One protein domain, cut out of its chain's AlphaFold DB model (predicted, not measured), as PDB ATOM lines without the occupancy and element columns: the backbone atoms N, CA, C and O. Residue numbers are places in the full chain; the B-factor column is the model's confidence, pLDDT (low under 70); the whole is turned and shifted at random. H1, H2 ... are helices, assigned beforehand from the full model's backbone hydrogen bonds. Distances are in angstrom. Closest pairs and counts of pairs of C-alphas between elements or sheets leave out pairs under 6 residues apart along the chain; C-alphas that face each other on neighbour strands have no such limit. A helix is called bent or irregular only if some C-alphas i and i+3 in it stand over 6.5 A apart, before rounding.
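This is residues 5 to 175 of the 297 residues of an uncharacterized protein of Candidatus Scalindua sp. AMX11 (UniProt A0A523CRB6). The long helix H5 runs through the middle of a six-helix bundle: H6, H7 and H8 complete a four-helix ring with it on one side, and H1 and H4 pack on its other side. The short helix H3 crosses H1 and H4, with the small helix H2 beyond it, and the turn at residues 106 to 112 sticks out. The printed part has 171 residues with eight named helices, in the order H1, H2, H3, H4, H5, H6, H7, H8 along the chain, and no named strand; the class is all helix. The bundle of H1, H4, H5, H6, H7 and H8 is up and down, each helix running against the one before it. The whole is compact, with a radius of gyration of the C-alphas of 16.2 A and spans of 47 by 41 by 24 A.

Find C-alpha 82 at (372.792, 112.669, 193.432); from there H5, residues 82 to 106, runs 36.1 A, with a kink of 31 degrees near residue 100. H1, residues 6 to 28, starts at C-alpha 6 (363.696, 111.690, 179.279) and runs 34.0 A. Next look for H2 at 35 to 41, H3 at 46 to 55 and H4 at 65 to 79, 22.0 A long. H6, residues 113 to 132, spans 26.7 A and H7, residues 138 to 158, 28.9 A; both are irregular, with C-alphas 119 and 122 at 7.2 A and C-alphas 154 and 157 at 9.4 A. H8, residues 161 to 175, runs 20.7 A to C-alpha 175 at (361.578, 124.766, 188.494).

Start at H5, with H1 one of two hubs touching four helices each. H5 touches H1, residues 12 to 20 alone, at a steep tilt of 42 degrees; their closest C-alphas, Ser 16 and Phe 92, are 4.8 A apart. H4 and H5 form a hairpin, closest at C-alphas His 73 and Ala 85, 5.0 A. Hairpins follow from H5 to H6, C-alphas Gln 97 and His 124 at 5.7 A, and from H7 to H8, C-alphas Val 144 and Val 168 at 5.9 A. H3 touches H4 about perpendicular, at 89 degrees, with C-alphas Ile 51 and Ala 72 closest at 6.3 A. H2 is near H1. H6 and H8 are apart. Every O i to N i+4 pair is within hydrogen-bond range in H2, H3 and H8; the counts are 18 of 19 in H1, 9 of 11 in H4, 18 of 21 in H5, 14 of 16 in H6 and 15 of 17 in H7.

Look to Lys 58 and Glu 111 for the two C-alphas farthest apart, 47.3 A. The printed part has no cut and no long link. The mean pLDDT of the printed part is 85.0; residues 28 to 30, 102 to 111, 139 and 174 to 175 are under 70.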
ATOM      1  N   SER A   5     367.988 112.917 181.323       77.19
ATOM      2  CA  SER A   5     367.354 112.646 180.033       77.19
ATOM      3  C   SER A   5     365.931 112.118 180.228       77.19
ATOM      4  O   SER A   5     365.654 111.491 181.247       77.19
ATOM      5  N   ASP A   6     365.051 112.270 179.235       75.88
ATOM      6  CA  ASP A   6     363.696 111.690 179.279       75.88
ATOM      7  C   ASP A   6     363.729 110.171 179.529       75.88
ATOM      8  O   ASP A   6     362.902 109.621 180.254       75.88
ATOM      9  N   SER A   7     364.739 109.483 178.982       84.56
ATOM     10  CA  SER A   7     364.946 108.052 179.219       84.56
ATOM     11  C   SER A   7     365.289 107.749 180.676       84.56
ATOM     12  O   SER A   7     364.812 106.754 181.219       84.56
ATOM     13  N   ASP A   8     366.111 108.578 181.316       87.00
ATOM     14  CA  ASP A   8     366.452 108.398 182.726       87.00
ATOM     15  C   ASP A   8     365.302 108.821 183.640       87.00
ATOM     16  O   ASP A   8     365.088 108.193 184.675       87.00
ATOM     17  N   LEU A   9     364.508 109.814 183.231       86.25
ATOM     18  CA  LEU A   9     363.280 110.199 183.914       86.25
ATOM     19  C   LEU A   9     362.303 109.024 183.978       86.25
ATOM     20  O   LEU A   9     361.836 108.680 185.062       86.25
ATOM     21  N   GLN A  10     362.076 108.355 182.843       88.75
ATOM     22  CA  GLN A  10     361.210 107.178 182.779       88.75
ATOM     23  C   GLN A  10     361.720 106.048 183.681       88.75
ATOM     24  O   GLN A  10     360.946 105.477 184.442       88.75
ATOM     25  N   LYS A  11     363.032 105.773 183.680       93.19
ATOM     26  CA  LYS A  11     363.630 104.773 184.585       93.19
ATOM     27  C   LYS A  11     363.386 105.105 186.056       93.19
ATOM     28  O   LYS A  11     363.125 104.203 186.849       93.19
ATOM     29  N   ILE A  12     363.485 106.383 186.436       94.81
ATOM     30  CA  ILE A  12     363.224 106.813 187.814       94.81
ATOM     31  C   ILE A  12     361.740 106.639 188.153       94.81
ATOM     32  O   ILE A  12     361.445 106.141 189.237       94.81
ATOM     33  N   ILE A  13     360.826 107.008 187.249       94.00
ATOM     34  CA  ILE A  13     359.377 106.814 187.428       94.00
ATOM     35  C   ILE A  13     359.083 105.331 187.661       94.00
ATOM     36  O   ILE A  13     358.526 104.975 188.702       94.00
ATOM     37  N   ASP A  14     359.541 104.466 186.756       93.50
ATOM     38  CA  ASP A  14     359.326 103.021 186.827       93.50
ATOM     39  C   ASP A  14     359.877 102.443 188.135       93.50
ATOM     40  O   ASP A  14     359.215 101.654 188.811       93.50
ATOM     41  N   LEU A  15     361.075 102.874 188.540       96.56
ATOM     42  CA  LEU A  15     361.696 102.440 189.786       96.56
ATOM     43  C   LEU A  15     360.925 102.930 191.022       96.56
ATOM     44  O   LEU A  15     360.720 102.153 191.957       96.56
ATOM     45  N   SER A  16     360.483 104.190 191.051       95.81
ATOM     46  CA  SER A  16     359.689 104.753 192.150       95.81
ATOM     47  C   SER A  16     358.350 104.031 192.305       95.81
ATOM     48  O   SER A  16     357.998 103.652 193.426       95.81
ATOM     49  N   VAL A  17     357.641 103.783 191.199       92.94
ATOM     50  CA  VAL A  17     356.384 103.017 191.192       92.94
ATOM     51  C   VAL A  17     356.638 101.585 191.644       92.94
ATOM     52  O   VAL A  17     355.949 101.089 192.537       92.94
ATOM     53  N   ASN A  18     357.654 100.920 191.090       93.25
ATOM     54  CA  ASN A  18     357.919  99.520 191.382       93.25
ATOM     55  C   ASN A  18     358.327  99.294 192.845       93.25
ATOM     56  O   ASN A  18     357.755  98.438 193.521       93.25
ATOM     57  N   VAL A  19     359.250 100.103 193.378       93.00
ATOM     58  CA  VAL A  19     359.651 100.015 194.792       93.00
ATOM     59  C   VAL A  19     358.508 100.421 195.721       93.00
ATOM     60  O   VAL A  19     358.332  99.795 196.767       93.00
ATOM     61  N   GLY A  20     357.705 101.425 195.358       90.00
ATOM     62  CA  GLY A  20     356.527 101.826 196.126       90.00
ATOM     63  C   GLY A  20     355.466 100.725 196.204       90.00
ATOM     64  O   GLY A  20     355.011 100.389 197.298       90.00
ATOM     65  N   ALA A  21     355.139 100.092 195.075       87.19
ATOM     66  CA  ALA A  21     354.202  98.972 195.016       87.19
ATOM     67  C   ALA A  21     354.680  97.782 195.863       87.19
ATOM     68  O   ALA A  21     353.919  97.248 196.672       87.19
ATOM     69  N   ILE A  22     355.963  97.415 195.755       89.56
ATOM     70  CA  ILE A  22     356.561  96.348 196.569       89.56
ATOM     71  C   ILE A  22     356.538  96.715 198.049       89.56
ATOM     72  O   ILE A  22     356.181  95.885 198.883       89.56
ATOM     73  N   TYR A  23     356.882  97.958 198.397       86.50
ATOM     74  CA  TYR A  23     356.835  98.432 199.779       86.50
ATOM     75  C   TYR A  23     355.452  98.213 200.397       86.50
ATOM     76  O   TYR A  23     355.359  97.872 201.571       86.50
ATOM     77  N   LEU A  24     354.382  98.370 199.624       79.38
ATOM     78  CA  LEU A  24     353.016  98.187 200.103       79.38
ATOM     79  C   LEU A  24     352.595  96.725 200.122       79.38
ATOM     80  O   LEU A  24     352.087  96.258 201.127       79.38
ATOM     81  N   GLN A  25     352.863  95.953 199.073       81.94
ATOM     82  CA  GLN A  25     352.551  94.519 199.086       81.94
ATOM     83  C   GLN A  25     353.294  93.792 200.218       81.94
ATOM     84  O   GLN A  25     352.769  92.876 200.851       81.94
ATOM     85  N   TRP A  26     354.502  94.248 200.540       84.94
ATOM     86  CA  TRP A  26     355.281  93.732 201.657       84.94
ATOM     87  C   TRP A  26     354.754  94.206 203.021       84.94
ATOM     88  O   TRP A  26     355.036  93.555 204.017       84.94
ATOM     89  N   THR A  27     353.953  95.276 203.148       73.19
ATOM     90  CA  THR A  27     353.337  95.592 204.460       73.19
ATOM     91  C   THR A  27     352.378  94.498 204.930       73.19
ATOM     92  O   THR A  27     352.211  94.337 206.136       73.19
ATOM     93  N   LEU A  28     351.826  93.713 204.001       67.44
ATOM     94  CA  LEU A  28     350.976  92.554 204.285       67.44
ATOM     95  C   LEU A  28     351.767  91.320 204.759       67.44
ATOM     96  O   LEU A  28     351.169  90.337 205.186       67.44
ATOM     97  N   HIS A  29     353.101  91.366 204.704       65.38
ATOM     98  CA  HIS A  29     353.984  90.268 205.083       65.38
ATOM     99  C   HIS A  29     354.845  90.688 206.284       65.38
ATOM    100  O   HIS A  29     355.572  91.678 206.232       65.38
ATOM    101  N   SER A  30     354.785  89.938 207.386       60.00
ATOM    102  CA  SER A  30     355.448  90.290 208.653       60.00
ATOM    103  C   SER A  30     356.934  89.915 208.734       60.00
ATOM    104  O   SER A  30     357.528  90.033 209.804       60.00
ATOM    105  N   GLU A  31     357.542  89.441 207.644       70.81
ATOM    106  CA  GLU A  31     358.856  88.788 207.678       70.81
ATOM    107  C   GLU A  31     359.902  89.485 206.794       70.81
ATOM    108  O   GLU A  31     359.605  90.024 205.721       70.81
ATOM    109  N   GLU A  32     361.154  89.457 207.263       85.06
ATOM    110  CA  GLU A  32     362.329  89.728 206.435       85.06
ATOM    111  C   GLU A  32     362.394  88.702 205.303       85.06
ATOM    112  O   GLU A  32     362.260  87.502 205.541       85.06
ATOM    113  N   LEU A  33     362.659  89.170 204.087       89.88
ATOM    114  CA  LEU A  33     362.798  88.316 202.913       89.88
ATOM    115  C   LEU A  33     364.247  88.323 202.463       89.88
ATOM    116  O   LEU A  33     364.930  89.347 202.524       89.88
ATOM    117  N   THR A  34     364.729  87.192 201.977       93.00
ATOM    118  CA  THR A  34     365.974  87.177 201.211       93.00
ATOM    119  C   THR A  34     365.794  87.939 199.899       93.00
ATOM    120  O   THR A  34     364.686  88.024 199.364       93.00
ATOM    121  N   THR A  35     366.865  88.497 199.331       92.75
ATOM    122  CA  THR A  35     366.739  89.194 198.040       92.75
ATOM    123  C   THR A  35     366.278  88.247 196.924       92.75
ATOM    124  O   THR A  35     365.640  88.697 195.975       92.75
ATOM    125  N   LYS A  36     366.543  86.936 197.030       94.62
ATOM    126  CA  LYS A  36     365.949  85.922 196.148       94.62
ATOM    127  C   LYS A  36     364.430  85.878 196.280       94.62
ATOM    128  O   LYS A  36     363.733  85.985 195.279       94.62
ATOM    129  N   GLU A  37     363.917  85.792 197.503       92.88
ATOM    130  CA  GLU A  37     362.473  85.794 197.742       92.88
ATOM    131  C   GLU A  37     361.807  87.092 197.290       92.88
ATOM    132  O   GLU A  37     360.686  87.042 196.807       92.88
ATOM    133  N   VAL A  38     362.477  88.245 197.396       92.12
ATOM    134  CA  VAL A  38     361.952  89.510 196.850       92.12
ATOM    135  C   VAL A  38     361.738  89.399 195.334       92.12
ATOM    136  O   VAL A  38     360.675  89.775 194.849       92.12
ATOM    137  N   ARG A  39     362.705  88.831 194.596       93.38
ATOM    138  CA  ARG A  39     362.603  88.619 193.138       93.38
ATOM    139  C   ARG A  39     361.515  87.610 192.758       93.38
ATOM    140  O   ARG A  39     360.935  87.719 191.687       93.38
ATOM    141  N   GLU A  40     361.279  86.610 193.604       92.00
ATOM    142  CA  GLU A  40     360.305  85.543 193.343       92.00
ATOM    143  C   GLU A  40     358.875  85.932 193.749       92.00
ATOM    144  O   GLU A  40     357.922  85.544 193.078       92.00
ATOM    145  N   LYS A  41     358.713  86.682 194.847       90.44
ATOM    146  CA  LYS A  41     357.402  87.042 195.415       90.44
ATOM    147  C   LYS A  41     356.808  88.305 194.800       90.44
ATOM    148  O   LYS A  41     355.592  88.472 194.855       90.44
ATOM    149  N   PHE A  42     357.633  89.185 194.234       91.44
ATOM    150  CA  PHE A  42     357.176  90.453 193.678       91.44
ATOM    151  C   PHE A  42     357.573  90.627 192.217       91.44
ATOM    152  O   PHE A  42     358.622  90.167 191.772       91.44
ATOM    153  N   VAL A  43     356.762  91.388 191.482       90.44
ATOM    154  CA  VAL A  43     357.123  91.840 190.136       90.44
ATOM    155  C   VAL A  43     358.203  92.908 190.274       90.44
ATOM    156  O   VAL A  43     357.911  94.027 190.678       90.44
ATOM    157  N   CYS A  44     359.452  92.561 189.971       92.50
ATOM    158  CA  CYS A  44     360.574  93.497 189.950       92.50
ATOM    159  C   CYS A  44     360.831  93.971 188.516       92.50
ATOM    160  O   CYS A  44     361.076  93.159 187.625       92.50
ATOM    161  N   GLY A  45     360.785  95.285 188.303       90.94
ATOM    162  CA  GLY A  45     361.169  95.916 187.046       90.94
ATOM    163  C   GLY A  45     362.673  95.814 186.793       90.94
ATOM    164  O   GLY A  45     363.456  95.489 187.690       90.94
ATOM    165  N   GLU A  46     363.087  96.120 185.563       92.81
ATOM    166  CA  GLU A  46     364.474  95.964 185.114       92.81
ATOM    167  C   GLU A  46     365.474  96.729 185.999       92.81
ATOM    168  O   GLU A  46     366.483  96.169 186.428       92.81
ATOM    169  N   GLU A  47     365.171  97.986 186.332       93.69
ATOM    170  CA  GLU A  47     366.042  98.811 187.178       93.69
ATOM    171  C   GLU A  47     366.154  98.263 188.606       93.69
ATOM    172  O   GLU A  47     367.244  98.232 189.180       93.69
ATOM    173  N   LEU A  48     365.062  97.740 189.170       95.62
ATOM    174  CA  LEU A  48     365.107  97.132 190.497       95.62
ATOM    175  C   LEU A  48     365.926  95.837 190.506       95.62
ATOM    176  O   LEU A  48     366.683  95.600 191.448       95.62
ATOM    177  N   LEU A  49     365.816  95.018 189.457       95.69
ATOM    178  CA  LEU A  49     366.627  93.810 189.308       95.69
ATOM    179  C   LEU A  49     368.121  94.151 189.258       95.69
ATOM    180  O   LEU A  49     368.892  93.551 190.004       95.69
ATOM    181  N   LYS A  50     368.521  95.176 188.488       94.75
ATOM    182  CA  LYS A  50     369.915  95.667 188.452       94.75
ATOM    183  C   LYS A  50     370.419  96.058 189.842       94.75
ATOM    184  O   LYS A  50     371.528  95.686 190.228       94.75
ATOM    185  N   ILE A  51     369.600  96.778 190.608       96.06
ATOM    186  CA  ILE A  51     369.938  97.209 191.969       96.06
ATOM    187  C   ILE A  51     370.114  95.996 192.898       96.06
ATOM    188  O   ILE A  51     371.100  95.913 193.636       96.06
ATOM    189  N   LEU A  52     369.181  95.041 192.863       95.31
ATOM    190  CA  LEU A  52     369.245  93.831 193.686       95.31
ATOM    191  C   LEU A  52     370.450  92.956 193.318       95.31
ATOM    192  O   LEU A  52     371.116  92.435 194.212       95.31
ATOM    193  N   ASP A  53     370.761  92.823 192.029       94.56
ATOM    194  CA  ASP A  53     371.901  92.043 191.537       94.56
ATOM    195  C   ASP A  53     373.238  92.689 191.905       94.56
ATOM    196  O   ASP A  53     374.177  91.990 192.284       94.56
ATOM    197  N   SER A  54     373.314  94.022 191.883       94.50
ATOM    198  CA  SER A  54     374.487  94.764 192.352       94.50
ATOM    199  C   SER A  54     374.717  94.600 193.857       94.50
ATOM    200  O   SER A  54     375.855  94.524 194.320       94.50
ATOM    201  N   PHE A  55     373.644  94.548 194.646       94.06
ATOM    202  CA  PHE A  55     373.727  94.416 196.101       94.06
ATOM    203  C   PHE A  55     374.017  92.984 196.569       94.06
ATOM    204  O   PHE A  55     374.774  92.761 197.531       94.06
ATOM    205  N   ASP A  56     373.361  92.014 195.938       95.19
ATOM    206  CA  ASP A  56     373.380  90.612 196.322       95.19
ATOM    207  C   ASP A  56     373.021  89.697 195.134       95.19
ATOM    208  O   ASP A  56     371.873  89.256 194.999       95.19
ATOM    209  N   PRO A  57     374.005  89.371 194.278       92.38
ATOM    210  CA  PRO A  57     373.771  88.565 193.079       92.38
ATOM    211  C   PRO A  57     373.426  87.106 193.399       92.38
ATOM    212  O   PRO A  57     372.872  86.403 192.560       92.38
ATOM    213  N   LYS A  58     373.762  86.622 194.604       93.56
ATOM    214  CA  LYS A  58     373.470  85.244 195.030       93.56
ATOM    215  C   LYS A  58     372.074  85.079 195.620       93.56
ATOM    216  O   LYS A  58     371.583  83.956 195.687       93.56
ATOM    217  N   GLY A  59     371.432  86.172 196.030       91.94
ATOM    218  CA  GLY A  59     370.065  86.118 196.525       91.94
ATOM    219  C   GLY A  59     369.914  85.781 198.014       91.94
ATOM    220  O   GLY A  59     368.794  85.574 198.469       91.94
ATOM    221  N   GLU A  60     371.009  85.663 198.766       94.06
ATOM    222  CA  GLU A  60     371.029  85.059 200.109       94.06
ATOM    223  C   GLU A  60     370.896  86.079 201.249       94.06
ATOM    224  O   GLU A  60     370.542  85.716 202.375       94.06
ATOM    225  N   LYS A  61     371.178  87.363 200.997       93.50
ATOM    226  CA  LYS A  61     371.088  88.408 202.018       93.50
ATOM    227  C   LYS A  61     369.633  88.684 202.353       93.50
ATOM    228  O   LYS A  61     368.792  88.842 201.471       93.50
ATOM    229  N   LYS A  62     369.366  88.825 203.648       91.00
ATOM    230  CA  LYS A  62     368.082  89.315 204.136       91.00
ATOM    231  C   LYS A  62     367.948  90.810 203.890       91.00
ATOM    232  O   LYS A  62     368.900  91.574 204.068       91.00
ATOM    233  N   LEU A  63     366.748  91.205 203.503       89.50
ATOM    234  CA  LEU A  63     366.353  92.571 203.257       89.50
ATOM    235  C   LEU A  63     365.037  92.833 203.988       89.50
ATOM    236  O   LEU A  63     364.092  92.051 203.919       89.50
ATOM    237  N   GLU A  64     364.986  93.953 204.695       86.75
ATOM    238  CA  GLU A  64     363.751  94.472 205.267       86.75
ATOM    239  C   GLU A  64     363.108  95.471 204.298       86.75
ATOM    240  O   GLU A  64     363.787  96.187 203.555       86.75
ATOM    241  N   ARG A  65     361.784  95.584 204.362       82.38
ATOM    242  CA  ARG A  65     360.968  96.433 203.486       82.38
ATOM    243  C   ARG A  65     361.479  97.869 203.331       82.38
ATOM    244  O   ARG A  65     361.590  98.381 202.221       82.38
ATOM    245  N   LYS A  66     361.805  98.541 204.443       83.12
ATOM    246  CA  LYS A  66     362.304  99.933 204.421       83.12
ATOM    247  C   LYS A  66     363.660 100.047 203.726       83.12
ATOM    248  O   LYS A  66     363.981 101.093 203.169       83.12
ATOM    249  N   ARG A  67     364.449  98.977 203.750       88.25
ATOM    250  CA  ARG A  67     365.815  98.961 203.240       88.25
ATOM    251  C   ARG A  67     365.881  98.799 201.731       88.25
ATOM    252  O   ARG A  67     366.872  99.228 201.158       88.25
ATOM    253  N   LEU A  68     364.821  98.307 201.085       90.75
ATOM    254  CA  LEU A  68     364.703  98.312 199.623       90.75
ATOM    255  C   LEU A  68     364.728  99.741 199.060       90.75
ATOM    256  O   LEU A  68     365.484 100.031 198.138       90.75
ATOM    257  N   ALA A  69     363.974 100.661 199.673       91.50
ATOM    258  CA  ALA A  69     363.962 102.057 199.243       91.50
ATOM    259  C   ALA A  69     365.322 102.746 199.451       91.50
ATOM    260  O   ALA A  69     365.767 103.519 198.604       91.50
ATOM    261  N   VAL A  70     366.005 102.426 200.556       92.38
ATOM    262  CA  VAL A  70     367.362 102.916 200.847       92.38
ATOM    263  C   VAL A  70     368.379 102.359 199.851       92.38
ATOM    264  O   VAL A  70     369.258 103.092 199.407       92.38
ATOM    265  N   LEU A  71     368.244 101.084 199.479       94.44
ATOM    266  CA  LEU A  71     369.104 100.413 198.511       94.44
ATOM    267  C   LEU A  71     369.042 101.099 197.142       94.44
ATOM    268  O   LEU A  71     370.080 101.438 196.584       94.44
ATOM    269  N   ALA A  72     367.831 101.350 196.642       95.50
ATOM    270  CA  ALA A  72     367.622 102.026 195.367       95.50
ATOM    271  C   ALA A  72     368.198 103.452 195.366       95.50
ATOM    272  O   ALA A  72     368.933 103.821 194.452       95.50
ATOM    273  N   HIS A  73     367.955 104.224 196.430       94.06
ATOM    274  CA  HIS A  73     368.544 105.556 196.579       94.06
ATOM    275  C   HIS A  73     370.082 105.513 196.601       94.06
ATOM    276  O   HIS A  73     370.734 106.322 195.941       94.06
ATOM    277  N   GLY A  74     370.669 104.582 197.363       91.25
ATOM    278  CA  GLY A  74     372.120 104.401 197.444       91.25
ATOM    279  C   GLY A  74     372.732 104.068 196.086       91.25
ATOM    280  O   GLY A  74     373.665 104.742 195.661       91.25
ATOM    281  N   TYR A  75     372.139 103.113 195.369       94.62
ATOM    282  CA  TYR A  75     372.582 102.715 194.035       94.62
ATOM    283  C   TYR A  75     372.575 103.889 193.047       94.62
ATOM    284  O   TYR A  75     373.584 104.145 192.394       94.62
ATOM    285  N   LEU A  76     371.474 104.647 192.966       91.69
ATOM    286  CA  LEU A  76     371.381 105.806 192.070       91.69
ATOM    287  C   LEU A  76     372.422 106.876 192.403       91.69
ATOM    288  O   LEU A  76     373.033 107.445 191.499       91.69
ATOM    289  N   ARG A  77     372.643 107.134 193.696       89.06
ATOM    290  CA  ARG A  77     373.625 108.119 194.157       89.06
ATOM    291  C   ARG A  77     375.056 107.701 193.817       89.06
ATOM    292  O   ARG A  77     375.850 108.553 193.432       89.06
ATOM    293  N   GLU A  78     375.382 106.422 193.988       89.88
ATOM    294  CA  GLU A  78     376.736 105.884 193.795       89.88
ATOM    295  C   GLU A  78     377.079 105.634 192.322       89.88
ATOM    296  O   GLU A  78     378.233 105.800 191.929       89.88
ATOM    297  N   HIS A  79     376.098 105.242 191.506       87.94
ATOM    298  CA  HIS A  79     376.340 104.775 190.139       87.94
ATOM    299  C   HIS A  79     375.793 105.684 189.039       87.94
ATOM    300  O   HIS A  79     376.197 105.516 187.889       87.94
ATOM    301  N   ILE A  80     374.906 106.635 189.358       87.12
ATOM    302  CA  ILE A  80     374.333 107.560 188.368       87.12
ATOM    303  C   ILE A  80     374.597 109.015 188.764       87.12
ATOM    304  O   ILE A  80     375.523 109.629 188.237       87.12
ATOM    305  N   SER A  81     373.806 109.587 189.678       83.25
ATOM    306  CA  SER A  81     374.085 110.891 190.292       83.25
ATOM    307  C   SER A  81     373.181 111.183 191.492       83.25
ATOM    308  O   SER A  81     372.101 110.612 191.652       83.25
ATOM    309  N   GLU A  82     373.591 112.151 192.312       81.31
ATOM    310  CA  GLU A  82     372.792 112.669 193.432       81.31
ATOM    311  C   GLU A  82     371.430 113.224 192.982       81.31
ATOM    312  O   GLU A  82     370.425 113.028 193.658       81.31
ATOM    313  N   ASN A  83     371.365 113.819 191.790       82.31
ATOM    314  CA  ASN A  83     370.120 114.313 191.207       82.31
ATOM    315  C   ASN A  83     369.123 113.177 190.905       82.31
ATOM    316  O   ASN A  83     367.938 113.312 191.203       82.31
ATOM    317  N   HIS A  84     369.585 112.036 190.382       88.12
ATOM    318  CA  HIS A  84     368.714 110.873 190.155       88.12
ATOM    319  C   HIS A  84     368.220 110.292 191.483       88.12
ATOM    320  O   HIS A  84     367.048 109.943 191.613       88.12
ATOM    321  N   ALA A  85     369.095 110.238 192.491       87.06
ATOM    322  CA  ALA A  85     368.736 109.774 193.826       87.06
ATOM    323  C   ALA A  85     367.683 110.679 194.495       87.06
ATOM    324  O   ALA A  85     366.729 110.174 195.092       87.06
ATOM    325  N   ASN A  86     367.812 112.004 194.350       88.25
ATOM    326  CA  ASN A  86     366.844 112.973 194.864       88.25
ATOM    327  C   ASN A  86     365.488 112.861 194.156       88.25
ATOM    328  O   ASN A  86     364.470 112.778 194.844       88.25
ATOM    329  N   LEU A  87     365.461 112.777 192.818       90.62
ATOM    330  CA  LEU A  87     364.212 112.554 192.076       90.62
ATOM    331  C   LEU A  87     363.543 111.239 192.474       90.62
ATOM    332  O   LEU A  87     362.350 111.228 192.764       90.62
ATOM    333  N   TYR A  88     364.305 110.150 192.589       94.75
ATOM    334  CA  TYR A  88     363.774 108.880 193.076       94.75
ATOM    335  C   TYR A  88     363.174 109.005 194.482       94.75
ATOM    336  O   TYR A  88     362.105 108.457 194.750       94.75
ATOM    337  N   ARG A  89     363.830 109.732 195.394       94.00
ATOM    338  CA  ARG A  89     363.330 109.937 196.761       94.00
ATOM    339  C   ARG A  89     362.039 110.756 196.786       94.00
ATOM    340  O   ARG A  89     361.150 110.442 197.583       94.00
ATOM    341  N   ILE A  90     361.929 111.769 195.927       93.75
ATOM    342  CA  ILE A  90     360.695 112.535 195.721       93.75
ATOM    343  C   ILE A  90     359.609 111.596 195.197       93.75
ATOM    344  O   ILE A  90     358.579 111.451 195.850       93.75
ATOM    345  N   GLY A  91     359.871 110.881 194.101       94.56
ATOM    346  CA  GLY A  91     358.907 109.973 193.483       94.56
ATOM    347  C   GLY A  91     358.434 108.878 194.433       94.56
ATOM    348  O   GLY A  91     357.237 108.691 194.615       94.56
ATOM    349  N   PHE A  92     359.346 108.221 195.150       94.31
ATOM    350  CA  PHE A  92     358.996 107.228 196.168       94.31
ATOM    351  C   PHE A  92     358.127 107.822 197.289       94.31
ATOM    352  O   PHE A  92     357.207 107.162 197.773       94.31
ATOM    353  N   SER A  93     358.391 109.066 197.701       93.62
ATOM    354  CA  SER A  93     357.578 109.743 198.718       93.62
ATOM    355  C   SER A  93     356.173 110.043 198.206       93.62
ATOM    356  O   SER A  93     355.220 109.811 198.947       93.62
ATOM    357  N   VAL A  94     356.040 110.488 196.952       93.25
ATOM    358  CA  VAL A  94     354.743 110.692 196.292       93.25
ATOM    359  C   VAL A  94     353.981 109.373 196.228       93.25
ATOM    360  O   VAL A  94     352.900 109.286 196.795       93.25
ATOM    361  N   VAL A  95     354.574 108.312 195.669       91.50
ATOM    362  CA  VAL A  95     353.935 106.984 195.577       91.50
ATOM    363  C   VAL A  95     353.484 106.495 196.952       91.50
ATOM    364  O   VAL A  95     352.355 106.041 197.111       91.50
ATOM    365  N   GLN A  96     354.332 106.620 197.976       87.56
ATOM    366  CA  GLN A  96     353.975 106.179 199.321       87.56
ATOM    367  C   GLN A  96     352.773 106.948 199.893       87.56
ATOM    368  O   GLN A  96     351.942 106.341 200.568       87.56
ATOM    369  N   GLN A  97     352.690 108.263 199.669       87.69
ATOM    370  CA  GLN A  97     351.594 109.081 200.194       87.69
ATOM    371  C   GLN A  97     350.311 108.898 199.384       87.69
ATOM    372  O   GLN A  97     349.259 108.703 199.986       87.69
ATOM    373  N   THR A  98     350.407 108.868 198.055       84.19
ATOM    374  CA  THR A  98     349.273 108.666 197.149       84.19
ATOM    375  C   THR A  98     348.673 107.276 197.318       84.19
ATOM    376  O   THR A  98     347.480 107.144 197.559       84.19
ATOM    377  N   VAL A  99     349.482 106.214 197.301       74.31
ATOM    378  CA  VAL A  99     348.930 104.867 197.501       74.31
ATOM    379  C   VAL A  99     348.505 104.639 198.951       74.31
ATOM    380  O   VAL A  99     347.589 103.866 199.200       74.31
ATOM    381  N   GLY A 100     349.112 105.329 199.923       72.69
ATOM    382  CA  GLY A 100     348.610 105.337 201.298       72.69
ATOM    383  C   GLY A 100     347.155 105.818 201.397       72.69
ATOM    384  O   GLY A 100     346.411 105.283 202.214       72.69
ATOM    385  N   LEU A 101     346.746 106.765 200.541       75.50
ATOM    386  CA  LEU A 101     345.349 107.201 200.411       75.50
ATOM    387  C   LEU A 101     344.490 106.139 199.708       75.50
ATOM    388  O   LEU A 101     343.395 105.835 200.168       75.50
ATOM    389  N   VAL A 102     344.988 105.524 198.631       65.38
ATOM    390  CA  VAL A 102     344.223 104.528 197.849       65.38
ATOM    391  C   VAL A 102     344.047 103.199 198.600       65.38
ATOM    392  O   VAL A 102     342.992 102.579 198.521       65.38
ATOM    393  N   ALA A 103     345.025 102.772 199.405       64.38
ATOM    394  CA  ALA A 103     344.962 101.538 200.196       64.38
ATOM    395  C   ALA A 103     343.818 101.520 201.233       64.38
ATOM    396  O   ALA A 103     343.460 100.450 201.732       64.38
ATOM    397  N   LEU A 104     343.199 102.675 201.519       55.84
ATOM    398  CA  LEU A 104     341.973 102.783 202.320       55.84
ATOM    399  C   LEU A 104     340.809 101.978 201.726       55.84
ATOM    400  O   LEU A 104     339.976 101.484 202.477       55.84
ATOM    401  N   GLN A 105     340.816 101.741 200.410       54.66
ATOM    402  CA  GLN A 105     339.864 100.869 199.712       54.66
ATOM    403  C   GLN A 105     339.790  99.444 200.268       54.66
ATOM    404  O   GLN A 105     338.777  98.772 200.110       54.66
ATOM    405  N   SER A 106     340.886  98.948 200.847       52.72
ATOM    406  CA  SER A 106     341.011  97.541 201.244       52.72
ATOM    407  C   SER A 106     340.737  97.294 202.727       52.72
ATOM    408  O   SER A 106     340.663  96.135 203.134       52.72
ATOM    409  N   LEU A 107     340.654  98.347 203.550       54.31
ATOM    410  CA  LEU A 107     340.696  98.220 205.012       54.31
ATOM    411  C   LEU A 107     339.389  98.587 205.722       54.31
ATOM    412  O   LEU A 107     339.194  98.138 206.849       54.31
ATOM    413  N   GLU A 108     338.481  99.326 205.088       52.66
ATOM    414  CA  GLU A 108     337.187  99.687 205.672       52.66
ATOM    415  C   GLU A 108     336.093  99.579 204.597       52.66
ATOM    416  O   GLU A 108     336.331  99.894 203.432       52.66
ATOM    417  N   GLU A 109     334.893  99.116 204.963       57.34
ATOM    418  CA  GLU A 109     333.689  99.224 204.123       57.34
ATOM    419  C   GLU A 109     333.302 100.711 204.009       57.34
ATOM    420  O   GLU A 109     332.361 101.187 204.642       57.34
ATOM    421  N   VAL A 110     334.096 101.490 203.274       61.56
ATOM    422  CA  VAL A 110     333.884 102.926 203.097       61.56
ATOM    423  C   VAL A 110     332.808 103.126 202.030       61.56
ATOM    424  O   VAL A 110     333.067 102.944 200.843       61.56
ATOM    425  N   GLU A 111     331.598 103.511 202.449       65.06
ATOM    426  CA  GLU A 111     330.479 103.812 201.536       65.06
ATOM    427  C   GLU A 111     330.774 104.994 200.592       65.06
ATOM    428  O   GLU A 111     330.286 105.009 199.464       65.06
ATOM    429  N   ASP A 112     331.581 105.968 201.034       76.31
ATOM    430  CA  ASP A 112     331.978 107.148 200.252       76.31
ATOM    431  C   ASP A 112     333.498 107.354 200.294       76.31
ATOM    432  O   ASP A 112     334.066 108.031 201.156       76.31
ATOM    433  N   LEU A 113     334.167 106.712 199.342       71.19
ATOM    434  CA  LEU A 113     335.617 106.724 199.217       71.19
ATOM    435  C   LEU A 113     336.172 108.106 198.844       71.19
ATOM    436  O   LEU A 113     337.246 108.472 199.314       71.19
ATOM    437  N   GLY A 114     335.437 108.888 198.046       74.50
ATOM    438  CA  GLY A 114     335.844 110.246 197.680       74.50
ATOM    439  C   GLY A 114     335.896 111.154 198.906       74.50
ATOM    440  O   GLY A 114     336.870 111.877 199.119       74.50
ATOM    441  N   LYS A 115     334.897 111.041 199.787       77.75
ATOM    442  CA  LYS A 115     334.899 111.741 201.071       77.75
ATOM    443  C   LYS A 115     336.056 111.302 201.974       77.75
ATOM    444  O   LYS A 115     336.731 112.161 202.537       77.75
ATOM    445  N   ALA A 116     336.320 110.000 202.087       76.62
ATOM    446  CA  ALA A 116     337.417 109.493 202.916       76.62
ATOM    447  C   ALA A 116     338.803 109.941 202.417       76.62
ATOM    448  O   ALA A 116     339.670 110.270 203.230       76.62
ATOM    449  N   ILE A 117     339.006 109.996 201.093       79.69
ATOM    450  CA  ILE A 117     340.222 110.552 200.483       79.69
ATOM    451  C   ILE A 117     340.359 112.031 200.858       79.69
ATOM    452  O   ILE A 117     341.391 112.420 201.403       79.69
ATOM    453  N   ASN A 118     339.310 112.834 200.658       80.31
ATOM    454  CA  ASN A 118     339.339 114.272 200.943       80.31
ATOM    455  C   ASN A 118     339.588 114.593 202.425       80.31
ATOM    456  O   ASN A 118     340.281 115.557 202.740       80.31
ATOM    457  N   GLU A 119     339.074 113.777 203.349       84.44
ATOM    458  CA  GLU A 119     339.303 113.959 204.789       84.44
ATOM    459  C   GLU A 119     340.765 113.713 205.199       84.44
ATOM    460  O   GLU A 119     341.254 114.353 206.132       84.44
ATOM    461  N   ARG A 120     341.483 112.815 204.508       84.31
ATOM    462  CA  ARG A 120     342.878 112.457 204.833       84.31
ATOM    463  C   ARG A 120     343.918 113.143 203.954       84.31
ATOM    464  O   ARG A 120     345.088 113.211 204.341       84.31
ATOM    465  N   LEU A 121     343.515 113.677 202.804       87.06
ATOM    466  CA  LEU A 121     344.394 114.358 201.857       87.06
ATOM    467  C   LEU A 121     345.275 115.437 202.523       87.06
ATOM    468  O   LEU A 121     346.487 115.403 202.295       87.06
ATOM    469  N   PRO A 122     344.763 116.310 203.421       88.19
ATOM    470  CA  PRO A 122     345.599 117.311 204.087       88.19
ATOM    471  C   PRO A 122     346.755 116.709 204.903       88.19
ATOM    472  O   PRO A 122     347.879 117.206 204.843       88.19
ATOM    473  N   GLU A 123     346.508 115.618 205.635       90.31
ATOM    474  CA  GLU A 123     347.540 114.941 206.433       90.31
ATOM    475  C   GLU A 123     348.616 114.321 205.530       90.31
ATOM    476  O   GLU A 123     349.816 114.456 205.785       90.31
ATOM    477  N   HIS A 124     348.199 113.666 204.445       89.94
ATOM    478  CA  HIS A 124     349.119 113.063 203.480       89.94
ATOM    479  C   HIS A 124     349.972 114.113 202.761       89.94
ATOM    480  O   HIS A 124     351.166 113.886 202.549       89.94
ATOM    481  N   MET A 125     349.400 115.272 202.432       92.44
ATOM    482  CA  MET A 125     350.137 116.370 201.805       92.44
ATOM    483  C   MET A 125     351.140 117.019 202.762       92.44
ATOM    484  O   MET A 125     352.274 117.277 202.356       92.44
ATOM    485  N   GLU A 126     350.803 117.200 204.042       90.69
ATOM    486  CA  GLU A 126     351.770 117.711 205.026       90.69
ATOM    487  C   GLU A 126     352.903 116.699 205.278       90.69
ATOM    488  O   GLU A 126     354.081 117.063 205.329       90.69
ATOM    489  N   ASN A 127     352.579 115.401 205.331       90.94
ATOM    490  CA  ASN A 127     353.578 114.336 205.408       90.94
ATOM    491  C   ASN A 127     354.483 114.297 204.169       90.94
ATOM    492  O   ASN A 127     355.692 114.075 204.293       90.94
ATOM    493  N   LEU A 128     353.918 114.484 202.972       93.38
ATOM    494  CA  LEU A 128     354.682 114.554 201.731       93.38
ATOM    495  C   LEU A 128     355.629 115.750 201.751       93.38
ATOM    496  O   LEU A 128     356.828 115.570 201.542       93.38
ATOM    497  N   LYS A 129     355.111 116.935 202.081       88.94
ATOM    498  CA  LYS A 129     355.871 118.179 202.211       88.94
ATOM    499  C   LYS A 129     357.070 117.999 203.136       88.94
ATOM    500  O   LYS A 129     358.185 118.284 202.721       88.94
ATOM    501  N   GLY A 130     356.881 117.427 204.328       87.38
ATOM    502  CA  GLY A 130     357.984 117.156 205.259       87.38
ATOM    503  C   GLY A 130     359.024 116.148 204.743       87.38
ATOM    504  O   GLY A 130     360.180 116.183 205.156       87.38
ATOM    505  N   ARG A 131     358.652 115.242 203.828       89.00
ATOM    506  CA  ARG A 131     359.573 114.252 203.231       89.00
ATOM    507  C   ARG A 131     360.401 114.810 202.082       89.00
ATOM    508  O   ARG A 131     361.525 114.334 201.878       89.00
ATOM    509  N   ILE A 132     359.827 115.750 201.334       88.88
ATOM    510  CA  ILE A 132     360.486 116.440 200.218       88.88
ATOM    511  C   ILE A 132     361.143 117.757 200.648       88.88
ATOM    512  O   ILE A 132     361.896 118.345 199.872       88.88
ATOM    513  N   ASP A 133     360.925 118.178 201.896       82.88
ATOM    514  CA  ASP A 133     361.644 119.281 202.520       82.88
ATOM    515  C   ASP A 133     363.158 119.023 202.528       82.88
ATOM    516  O   ASP A 133     363.639 117.911 202.777       82.88
ATOM    517  N   GLY A 134     363.919 120.054 202.168       75.69
ATOM    518  CA  GLY A 134     365.364 119.968 201.957       75.69
ATOM    519  C   GLY A 134     365.814 119.215 200.693       75.69
ATOM    520  O   GLY A 134     367.017 119.168 200.441       75.69
ATOM    521  N   LEU A 135     364.902 118.649 199.887       79.75
ATOM    522  CA  LEU A 135     365.217 118.094 198.554       79.75
ATOM    523  C   LEU A 135     364.916 119.076 197.421       79.75
ATOM    524  O   LEU A 135     365.505 118.984 196.344       79.75
ATOM    525  N   LEU A 136     363.975 119.986 197.663       75.19
ATOM    526  CA  LEU A 136     363.451 120.934 196.692       75.19
ATOM    527  C   LEU A 136     363.393 122.342 197.298       75.19
ATOM    528  O   LEU A 136     363.261 122.479 198.516       75.19
ATOM    529  N   PRO A 137     363.448 123.396 196.467       71.38
ATOM    530  CA  PRO A 137     363.133 124.749 196.908       71.38
ATOM    531  C   PRO A 137     361.703 124.829 197.475       71.38
ATOM    532  O   PRO A 137     360.808 124.176 196.934       71.38
ATOM    533  N   PRO A 138     361.439 125.665 198.498       71.50
ATOM    534  CA  PRO A 138     360.114 125.774 199.115       71.50
ATOM    535  C   PRO A 138     358.965 126.030 198.129       71.50
ATOM    536  O   PRO A 138     357.882 125.474 198.293       71.50
ATOM    537  N   ASN A 139     359.188 126.813 197.071       64.94
ATOM    538  CA  ASN A 139     358.142 127.096 196.081       64.94
ATOM    539  C   ASN A 139     357.864 125.914 195.162       64.94
ATOM    540  O   ASN A 139     356.703 125.640 194.871       64.94
ATOM    541  N   THR A 140     358.900 125.170 194.767       75.94
ATOM    542  CA  THR A 140     358.725 123.905 194.050       75.94
ATOM    543  C   THR A 140     357.966 122.910 194.917       75.94
ATOM    544  O   THR A 140     357.084 122.228 194.413       75.94
ATOM    545  N   ILE A 141     358.244 122.857 196.227       80.81
ATOM    546  CA  ILE A 141     357.483 122.020 197.164       80.81
ATOM    547  C   ILE A 141     356.006 122.413 197.133       80.81
ATOM    548  O   ILE A 141     355.162 121.547 196.939       80.81
ATOM    549  N   LEU A 142     355.680 123.700 197.274       79.94
ATOM    550  CA  LEU A 142     354.288 124.159 197.230       79.94
ATOM    551  C   LEU A 142     353.614 123.863 195.883       79.94
ATOM    552  O   LEU A 142     352.471 123.409 195.882       79.94
ATOM    553  N   SER A 143     354.316 124.064 194.764       81.81
ATOM    554  CA  SER A 143     353.806 123.755 193.422       81.81
ATOM    555  C   SER A 143     353.526 122.258 193.256       81.81
ATOM    556  O   SER A 143     352.428 121.863 192.870       81.81
ATOM    557  N   VAL A 144     354.482 121.410 193.648       87.88
ATOM    558  CA  VAL A 144     354.353 119.946 193.619       87.88
ATOM    559  C   VAL A 144     353.192 119.481 194.496       87.88
ATOM    560  O   VAL A 144     352.367 118.697 194.037       87.88
ATOM    561  N   ILE A 145     353.086 119.978 195.734       89.69
ATOM    562  CA  ILE A 145     351.981 119.627 196.637       89.69
ATOM    563  C   ILE A 145     350.637 120.064 196.051       89.69
ATOM    564  O   ILE A 145     349.703 119.265 196.035       89.69
ATOM    565  N   GLY A 146     350.536 121.294 195.539       84.75
ATOM    566  CA  GLY A 146     349.305 121.797 194.930       84.75
ATOM    567  C   GLY A 146     348.879 120.968 193.721       84.75
ATOM    568  O   GLY A 146     347.718 120.583 193.621       84.75
ATOM    569  N   ARG A 147     349.829 120.610 192.850       87.31
ATOM    570  CA  ARG A 147     349.571 119.777 191.671       87.31
ATOM    571  C   ARG A 147     349.109 118.371 192.045       87.31
ATOM    572  O   ARG A 147     348.140 117.882 191.477       87.31
ATOM    573  N   ILE A 148     349.769 117.738 193.015       90.94
ATOM    574  CA  ILE A 148     349.375 116.408 193.500       90.94
ATOM    575  C   ILE A 148     347.983 116.460 194.133       90.94
ATOM    576  O   ILE A 148     347.166 115.590 193.851       90.94
ATOM    577  N   THR A 149     347.707 117.482 194.946       89.75
ATOM    578  CA  THR A 149     346.392 117.688 195.573       89.75
ATOM    579  C   THR A 149     345.306 117.789 194.508       89.75
ATOM    580  O   THR A 149     344.382 116.985 194.522       89.75
ATOM    581  N   GLN A 150     345.475 118.692 193.536       86.44
ATOM    582  CA  GLN A 150     344.518 118.898 192.449       86.44
ATOM    583  C   GLN A 150     344.273 117.610 191.658       86.44
ATOM    584  O   GLN A 150     343.132 117.238 191.412       86.44
ATOM    585  N   LYS A 151     345.341 116.888 191.300       88.06
ATOM    586  CA  LYS A 151     345.218 115.672 190.493       88.06
ATOM    587  C   LYS A 151     344.546 114.527 191.261       88.06
ATOM    588  O   LYS A 151     343.773 113.778 190.677       88.06
ATOM    589  N   ILE A 152     344.779 114.418 192.573       86.88
ATOM    590  CA  ILE A 152     344.045 113.477 193.436       86.88
ATOM    591  C   ILE A 152     342.571 113.881 193.563       86.88
ATOM    592  O   ILE A 152     341.712 113.006 193.543       86.88
ATOM    593  N   GLU A 153     342.256 115.168 193.700       84.88
ATOM    594  CA  GLU A 153     340.867 115.639 193.778       84.88
ATOM    595  C   GLU A 153     340.099 115.400 192.467       84.88
ATOM    596  O   GLU A 153     338.926 115.026 192.509       84.88
ATOM    597  N   ASP A 154     340.766 115.565 191.321       86.06
ATOM    598  CA  ASP A 154     340.172 115.395 189.992       86.06
ATOM    599  C   ASP A 154     339.993 113.919 189.601       86.06
ATOM    600  O   ASP A 154     338.947 113.539 189.071       86.06
ATOM    601  N   GLU A 155     341.009 113.083 189.836       84.50
ATOM    602  CA  GLU A 155     341.046 111.693 189.351       84.50
ATOM    603  C   GLU A 155     340.701 110.669 190.446       84.50
ATOM    604  O   GLU A 155     340.264 109.554 190.156       84.50
ATOM    605  N   GLY A 156     340.858 111.033 191.721       80.12
ATOM    606  CA  GLY A 156     340.544 110.186 192.866       80.12
ATOM    607  C   GLY A 156     341.217 108.817 192.792       80.12
ATOM    608  O   GLY A 156     342.430 108.678 192.936       80.12
ATOM    609  N   VAL A 157     340.396 107.785 192.612       72.56
ATOM    610  CA  VAL A 157     340.826 106.382 192.529       72.56
ATOM    611  C   VAL A 157     341.426 106.022 191.179       72.56
ATOM    612  O   VAL A 157     342.280 105.140 191.117       72.56
ATOM    613  N   ASP A 158     340.980 106.684 190.116       81.38
ATOM    614  CA  ASP A 158     341.392 106.384 188.745       81.38
ATOM    615  C   ASP A 158     342.754 107.015 188.401       81.38
ATOM    616  O   ASP A 158     343.222 106.916 187.270       81.38
ATOM    617  N   LEU A 159     343.396 107.637 189.394       85.81
ATOM    618  CA  LEU A 159     344.684 108.301 189.292       85.81
ATOM    619  C   LEU A 159     345.794 107.349 188.833       85.81
ATOM    620  O   LEU A 159     346.185 106.420 189.552       85.81
ATOM    621  N   ASP A 160     346.385 107.654 187.679       89.19
ATOM    622  CA  ASP A 160     347.602 106.987 187.224       89.19
ATOM    623  C   ASP A 160     348.829 107.594 187.923       89.19
ATOM    624  O   ASP A 160     349.198 108.760 187.754       89.19
ATOM    625  N   ILE A 161     349.484 106.777 188.748       89.44
ATOM    626  CA  ILE A 161     350.653 107.184 189.532       89.44
ATOM    627  C   ILE A 161     351.863 107.463 188.632       89.44
ATOM    628  O   ILE A 161     352.674 108.327 188.965       89.44
ATOM    629  N   GLY A 162     352.006 106.745 187.517       89.31
ATOM    630  CA  GLY A 162     353.063 106.994 186.540       89.31
ATOM    631  C   GLY A 162     352.916 108.379 185.916       89.31
ATOM    632  O   GLY A 162     353.875 109.154 185.928       89.31
ATOM    633  N   ASP A 163     351.703 108.722 185.480       90.50
ATOM    634  CA  ASP A 163     351.396 110.042 184.914       90.50
ATOM    635  C   ASP A 163     351.563 111.158 185.953       90.50
ATOM    636  O   ASP A 163     352.173 112.193 185.670       90.50
ATOM    637  N   LEU A 164     351.109 110.935 187.193       92.69
ATOM    638  CA  LEU A 164     351.339 111.868 188.297       92.69
ATOM    639  C   LEU A 164     352.835 112.136 188.509       92.69
ATOM    640  O   LEU A 164     353.247 113.287 188.663       92.69
ATOM    641  N   LEU A 165     353.660 111.086 188.537       93.62
ATOM    642  CA  LEU A 165     355.103 111.238 188.713       93.62
ATOM    643  C   LEU A 165     355.755 111.952 187.533       93.62
ATOM    644  O   LEU A 165     356.652 112.764 187.759       93.62
ATOM    645  N   ALA A 166     355.306 111.697 186.303       88.94
ATOM    646  CA  ALA A 166     355.784 112.415 185.129       88.94
ATOM    647  C   ALA A 166     355.510 113.922 185.252       88.94
ATOM    648  O   ALA A 166     356.412 114.735 185.043       88.94
ATOM    649  N   GLU A 167     354.303 114.311 185.667       87.00
ATOM    650  CA  GLU A 167     353.961 115.714 185.911       87.00
ATOM    651  C   GLU A 167     354.783 116.339 187.046       87.00
ATOM    652  O   GLU A 167     355.323 117.435 186.889       87.00
ATOM    653  N   VAL A 168     354.924 115.640 188.177       90.31
ATOM    654  CA  VAL A 168     355.725 116.104 189.320       90.31
ATOM    655  C   VAL A 168     357.187 116.278 188.929       90.31
ATOM    656  O   VAL A 168     357.816 117.266 189.300       90.31
ATOM    657  N   PHE A 169     357.757 115.337 188.182       89.44
ATOM    658  CA  PHE A 169     359.147 115.435 187.763       89.44
ATOM    659  C   PHE A 169     359.358 116.521 186.719       89.44
ATOM    660  O   PHE A 169     360.352 117.236 186.816       89.44
ATOM    661  N   ASN A 170     358.421 116.717 185.793       81.25
ATOM    662  CA  ASN A 170     358.462 117.859 184.884       81.25
ATOM    663  C   ASN A 170     358.425 119.183 185.652       81.25
ATOM    664  O   ASN A 170     359.212 120.071 185.342       81.25
ATOM    665  N   GLU A 171     357.590 119.297 186.689       81.88
ATOM    666  CA  GLU A 171     357.541 120.463 187.582       81.88
ATOM    667  C   GLU A 171     358.869 120.666 188.334       81.88
ATOM    668  O   GLU A 171     359.390 121.775 188.412       81.88
ATOM    669  N   VAL A 172     359.472 119.601 188.865       80.56
ATOM    670  CA  VAL A 172     360.760 119.679 189.577       80.56
ATOM    671  C   VAL A 172     361.910 120.046 188.637       80.56
ATOM    672  O   VAL A 172     362.774 120.848 188.994       80.56
ATOM    673  N   VAL A 173     361.945 119.465 187.440       71.19
ATOM    674  CA  VAL A 173     363.001 119.713 186.451       71.19
ATOM    675  C   VAL A 173     362.864 121.113 185.853       71.19
ATOM    676  O   VAL A 173     363.882 121.784 185.673       71.19
ATOM    677  N   SER A 174     361.637 121.588 185.614       63.97
ATOM    678  CA  SER A 174     361.366 122.933 185.095       63.97
ATOM    679  C   SER A 174     361.646 124.034 186.124       63.97
ATOM    680  O   SER A 174     362.199 125.073 185.770       63.97
ATOM    681  N   THR A 175     361.345 123.796 187.404       58.41
ATOM    682  CA  THR A 175     361.578 124.766 188.494       58.41
ATOM    683  C   THR A 175     362.963 124.648 189.151       58.41
ATOM    684  O   THR A 175     363.387 125.557 189.859       58.41
TER     685      THR A 175